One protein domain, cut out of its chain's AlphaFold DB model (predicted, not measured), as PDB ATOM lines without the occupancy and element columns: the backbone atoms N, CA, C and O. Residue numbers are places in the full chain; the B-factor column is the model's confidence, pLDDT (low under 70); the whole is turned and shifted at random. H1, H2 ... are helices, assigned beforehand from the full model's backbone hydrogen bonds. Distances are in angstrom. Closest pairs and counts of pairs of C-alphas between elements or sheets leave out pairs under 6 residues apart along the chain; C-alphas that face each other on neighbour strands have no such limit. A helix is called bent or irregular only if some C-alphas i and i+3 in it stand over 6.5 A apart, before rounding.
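Overview. This is residues 16 to 57 of the 240 residues of an uncharacterized protein of Hucho hucho (huchen) (UniProt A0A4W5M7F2). The model looks like an elongated loop of chain: the short helix H1 sits at one end, the unnamed stretch of residues 23 to 37 runs away from it along one long side, and the chain then folds back as the longer helix H2, which makes the other long side. The tail after H2, residues 52 to 57, comes back past the last residues of H1, while the turn at the far end, residues 34 to 39, sticks out. The printed part has 42 residues with two named helices, H1 then H2, and no named strand; the class is all helix. It is compact, with a radius of gyration of the C-alphas of 10.0 A, and spans 28 by 18 by 16 A.

Along the chain. Find C-alpha 16 at (189.638, 259.115, 236.113); from there H1, residues 16 to 22, runs 10.0 A to C-alpha 22. Go on along the chain to C-alpha 38 at (204.426, 275.277, 241.536), where H2, residues 38 to 51, begins; it runs 18.4 A to C-alpha 51 at (198.041, 273.002, 224.435). H2 is neither bent nor irregular, but only just: C-alphas 48 and 51 are 6.2 A apart.

Arrangement. Look at Trp 22 and Lys 48, whose C-alphas, 6.2 A apart, are the closest of H1 and H2. The two helices are close but not clearly touching, with 2 pairs of C-alphas within 8 A. Their lines stand about perpendicular at 72 degrees, only just past a steep tilt. In the backbone, 2 of 3 O i to N i+4 pairs in H1 and 9 of 10 in H2 are within hydrogen-bond range.

Size, cuts and confidence. The two C-alphas farthest apart are those of Thr 35 and Tyr 57, 29.5 A. The link from H1 to H2, 15 residues, is long, and residues 34 to 39 stand free. The printed part has no cut. Its mean pLDDT is 84.0, and no printed residue is under 70.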
ATOM      1  N   GLU A  16     189.121 260.311 236.779       78.94
ATOM      2  CA  GLU A  16     189.638 259.115 236.113       78.94
ATOM      3  C   GLU A  16     189.236 259.069 234.630       78.94
ATOM      4  O   GLU A  16     190.092 258.931 233.752       78.94
ATOM      5  N   ARG A  17     187.944 259.258 234.324       76.94
ATOM      6  CA  ARG A  17     187.440 259.243 232.940       76.94
ATOM      7  C   ARG A  17     188.010 260.402 232.131       76.94
ATOM      8  O   ARG A  17     188.398 260.211 230.985       76.94
ATOM      9  N   LEU A  18     188.120 261.580 232.738       76.62
ATOM     10  CA  LEU A  18     188.706 262.753 232.091       76.62
ATOM     11  C   LEU A  18     190.199 262.580 231.807       76.62
ATOM     12  O   LEU A  18     190.676 263.037 230.770       76.62
ATOM     13  N   ASN A  19     190.938 261.907 232.691       83.69
ATOM     14  CA  ASN A  19     192.356 261.628 232.481       83.69
ATOM     15  C   ASN A  19     192.589 260.611 231.356       83.69
ATOM     16  O   ASN A  19     193.584 260.747 230.650       83.69
ATOM     17  N   ARG A  20     191.647 259.689 231.091       82.00
ATOM     18  CA  ARG A  20     191.682 258.833 229.885       82.00
ATOM     19  C   ARG A  20     191.620 259.617 228.572       82.00
ATOM     20  O   ARG A  20     191.953 259.063 227.529       82.00
ATOM     21  N   PHE A  21     191.193 260.876 228.619       80.44
ATOM     22  CA  PHE A  21     191.245 261.788 227.485       80.44
ATOM     23  C   PHE A  21     192.406 262.777 227.626       80.44
ATOM     24  O   PHE A  21     193.360 262.692 226.869       80.44
ATOM     25  N   TRP A  22     192.379 263.676 228.613       80.56
ATOM     26  CA  TRP A  22     193.327 264.790 228.749       80.56
ATOM     27  C   TRP A  22     194.747 264.399 229.169       80.56
ATOM     28  O   TRP A  22     195.641 265.234 229.084       80.56
ATOM     29  N   ALA A  23     194.946 263.189 229.688       85.06
ATOM     30  CA  ALA A  23     196.230 262.712 230.196       85.06
ATOM     31  C   ALA A  23     196.594 261.315 229.662       85.06
ATOM     32  O   ALA A  23     197.447 260.645 230.237       85.06
ATOM     33  N   ALA A  24     195.960 260.881 228.567       84.44
ATOM     34  CA  ALA A  24     196.147 259.548 227.996       84.44
ATOM     35  C   ALA A  24     197.601 259.282 227.585       84.44
ATOM     36  O   ALA A  24     198.077 258.157 227.685       84.44
ATOM     37  N   ASN A  25     198.289 260.340 227.147       88.25
ATOM     38  CA  ASN A  25     199.637 260.285 226.595       88.25
ATOM     39  C   ASN A  25     200.656 261.049 227.462       88.25
ATOM     40  O   ASN A  25     201.619 261.599 226.931       88.25
ATOM     41  N   VAL A  26     200.442 261.156 228.783       89.81
ATOM     42  CA  VAL A  26     201.437 261.768 229.688       89.81
ATOM     43  C   VAL A  26     202.630 260.817 229.833       89.81
ATOM     44  O   VAL A  26     202.455 259.722 230.372       89.81
ATOM     45  N   PRO A  27     203.844 261.202 229.400       89.31
ATOM     46  CA  PRO A  27     205.015 260.361 229.599       89.31
ATOM     47  C   PRO A  27     205.418 260.348 231.084       89.31
ATOM     48  O   PRO A  27     205.250 261.363 231.767       89.31
ATOM     49  N   PRO A  28     206.022 259.254 231.591       88.81
ATOM     50  CA  PRO A  28     206.464 259.174 232.986       88.81
ATOM     51  C   PRO A  28     207.399 260.315 233.409       88.81
ATOM     52  O   PRO A  28     207.348 260.756 234.551       88.81
ATOM     53  N   SER A  29     208.213 260.836 232.484       89.38
ATOM     54  CA  SER A  29     209.127 261.962 232.722       89.38
ATOM     55  C   SER A  29     208.426 263.303 232.959       89.38
ATOM     56  O   SER A  29     209.039 264.213 233.505       89.38
ATOM     57  N   GLU A  30     207.170 263.450 232.532       88.88
ATOM     58  CA  GLU A  30     206.366 264.668 232.717       88.88
ATOM     59  C   GLU A  30     205.216 264.458 233.716       88.88
ATOM     60  O   GLU A  30     204.405 265.361 233.931       88.88
ATOM     61  N   ALA A  31     205.119 263.272 234.326       91.19
ATOM     62  CA  ALA A  31     204.112 262.984 235.334       91.19
ATOM     63  C   ALA A  31     204.406 263.771 236.620       91.19
ATOM     64  O   ALA A  31     205.498 263.700 237.182       91.19
ATOM     65  N   LEU A  32     203.413 264.517 237.104       90.50
ATOM     66  CA  LEU A  32     203.526 265.234 238.372       90.50
ATOM     67  C   LEU A  32     203.524 264.262 239.555       90.50
ATOM     68  O   LEU A  32     202.731 263.319 239.599       90.50
ATOM     69  N   SER A  33     204.345 264.561 240.559       91.31
ATOM     70  CA  SER A  33     204.303 263.932 241.876       91.31
ATOM     71  C   SER A  33     203.650 264.876 242.900       91.31
ATOM     72  O   SER A  33     203.535 266.087 242.665       91.31
ATOM     73  N   PRO A  34     203.250 264.377 244.084       91.88
ATOM     74  CA  PRO A  34     202.745 265.235 245.155       91.88
ATOM     75  C   PRO A  34     203.726 266.347 245.561       91.88
ATOM     76  O   PRO A  34     203.284 267.426 245.953       91.88
ATOM     77  N   THR A  35     205.034 266.111 245.408       93.00
ATOM     78  CA  THR A  35     206.117 267.034 245.776       93.00
ATOM     79  C   THR A  35     206.548 267.977 244.652       93.00
ATOM     80  O   THR A  35     207.381 268.848 244.891       93.00
ATOM     81  N   SER A  36     205.987 267.848 243.442       94.00
ATOM     82  CA  SER A  36     206.300 268.745 242.322       94.00
ATOM     83  C   SER A  36     206.034 270.209 242.672       94.00
ATOM     84  O   SER A  36     204.992 270.541 243.256       94.00
ATOM     85  N   CYS A  37     206.955 271.083 242.262       93.44
ATOM     86  CA  CYS A  37     206.899 272.510 242.551       93.44
ATOM     87  C   CYS A  37     205.767 273.223 241.784       93.44
ATOM     88  O   CYS A  37     205.142 272.674 240.870       93.44
ATOM     89  N   SER A  38     205.483 274.472 242.161       91.94
ATOM     90  CA  SER A  38     204.426 275.277 241.536       91.94
ATOM     91  C   SER A  38     204.670 275.528 240.045       91.94
ATOM     92  O   SER A  38     203.716 275.542 239.265       91.94
ATOM     93  N   GLU A  39     205.929 275.683 239.635       93.00
ATOM     94  CA  GLU A  39     206.295 275.912 238.240       93.00
ATOM     95  C   GLU A  39     206.037 274.682 237.363       93.00
ATOM     96  O   GLU A  39     205.369 274.807 236.330       93.00
ATOM     97  N   ASP A  40     206.453 273.495 237.808       87.38
ATOM     98  CA  ASP A  40     206.186 272.234 237.106       87.38
ATOM     99  C   ASP A  40     204.684 271.981 236.976       87.38
ATOM    100  O   ASP A  40     204.184 271.676 235.890       87.38
ATOM    101  N   ARG A  41     203.931 272.191 238.065       88.88
ATOM    102  CA  ARG A  41     202.466 272.071 238.064       88.88
ATOM    103  C   ARG A  41     201.826 273.030 237.063       88.88
ATOM    104  O   ARG A  41     200.951 272.624 236.298       88.88
ATOM    105  N   ARG A  42     202.276 274.288 237.022       84.06
ATOM    106  CA  ARG A  42     201.784 275.299 236.072       84.06
ATOM    107  C   ARG A  42     202.077 274.894 234.629       84.06
ATOM    108  O   ARG A  42     201.187 274.994 233.780       84.06
ATOM    109  N   ARG A  43     203.294 274.418 234.350       84.75
ATOM    110  CA  ARG A  43     203.691 273.956 233.014       84.75
ATOM    111  C   ARG A  43     202.843 272.766 232.579       84.75
ATOM    112  O   ARG A  43     202.275 272.803 231.492       84.75
ATOM    113  N   PHE A  44     202.675 271.778 233.453       85.94
ATOM    114  CA  PHE A  44     201.844 270.605 233.198       85.94
ATOM    115  C   PHE A  44     200.381 270.973 232.922       85.94
ATOM    116  O   PHE A  44     199.814 270.513 231.934       85.94
ATOM    117  N   ILE A  45     199.769 271.841 233.738       81.38
ATOM    118  CA  ILE A  45     198.382 272.302 233.540       81.38
ATOM    119  C   ILE A  45     198.238 273.021 232.190       81.38
ATOM    120  O   ILE A  45     197.269 272.781 231.465       81.38
ATOM    121  N   SER A  46     199.209 273.863 231.822       76.69
ATOM    122  CA  SER A  46     199.219 274.546 230.525       76.69
ATOM    123  C   SER A  46     199.327 273.553 229.361       76.69
ATOM    124  O   SER A  46     198.508 273.595 228.441       76.69
ATOM    125  N   SER A  47     200.267 272.608 229.428       77.62
ATOM    126  CA  SER A  47     200.422 271.546 228.428       77.62
ATOM    127  C   SER A  47     199.162 270.684 228.307       77.62
ATOM    128  O   SER A  47     198.719 270.387 227.197       77.62
ATOM    129  N   LYS A  48     198.540 270.334 229.438       79.00
ATOM    130  CA  LYS A  48     197.345 269.488 229.505       79.00
ATOM    131  C   LYS A  48     196.134 270.161 228.866       79.00
ATOM    132  O   LYS A  48     195.569 269.613 227.928       79.00
ATOM    133  N   TYR A  49     195.748 271.346 229.335       75.25
ATOM    134  CA  TYR A  49     194.465 271.946 228.950       75.25
ATOM    135  C   TYR A  49     194.584 272.966 227.818       75.25
ATOM    136  O   TYR A  49     193.779 272.937 226.889       75.25
ATOM    137  N   ARG A  50     195.603 273.836 227.854       72.62
ATOM    138  CA  ARG A  50     195.769 274.900 226.852       72.62
ATOM    139  C   ARG A  50     196.324 274.353 225.544       72.62
ATOM    140  O   ARG A  50     195.779 274.638 224.487       72.62
ATOM    141  N   GLN A  51     197.394 273.565 225.624       72.81
ATOM    142  CA  GLN A  51     198.041 273.002 224.435       72.81
ATOM    143  C   GLN A  51     197.395 271.683 224.007       72.81
ATOM    144  O   GLN A  51     197.433 271.335 222.835       72.81
ATOM    145  N   GLY A  52     196.788 270.943 224.941       73.69
ATOM    146  CA  GLY A  52     196.234 269.630 224.629       73.69
ATOM    147  C   GLY A  52     197.267 268.542 224.387       73.69
ATOM    148  O   GLY A  52     196.927 267.511 223.817       73.69
ATOM    149  N   LYS A  53     198.511 268.755 224.823       81.50
ATOM    150  CA  LYS A  53     199.679 267.932 224.485       81.50
ATOM    151  C   LYS A  53     199.466 266.437 224.743       81.50
ATOM    152  O   LYS A  53     199.947 265.609 223.981       81.50
ATOM    153  N   TYR A  54     198.744 266.098 225.809       84.19
ATOM    154  CA  TYR A  54     198.570 264.717 226.267       84.19
ATOM    155  C   TYR A  54     197.201 264.119 225.924       84.19
ATOM    156  O   TYR A  54     196.869 263.044 226.437       84.19
ATOM    157  N   ARG A  55     196.390 264.818 225.115       82.62
ATOM    158  CA  ARG A  55     195.054 264.348 224.736       82.62
ATOM    159  C   ARG A  55     195.144 262.999 224.025       82.62
ATOM    160  O   ARG A  55     196.087 262.740 223.278       82.62
ATOM    161  N   LYS A  56     194.134 262.157 224.219       75.00
ATOM    162  CA  LYS A  56     193.867 261.032 223.326       75.00
ATOM    163  C   LYS A  56     193.366 261.599 222.001       75.00
ATOM    164  O   LYS A  56     192.336 262.264 221.975       75.00
ATOM    165  N   TYR A  57     194.091 261.337 220.924       71.25
ATOM    166  CA  TYR A  57     193.672 261.727 219.585       71.25
ATOM    167  C   TYR A  57     192.725 260.675 219.009       71.25
ATOM    168  O   TYR A  57     192.923 259.473 219.210       71.25
TER     169      TYR A  57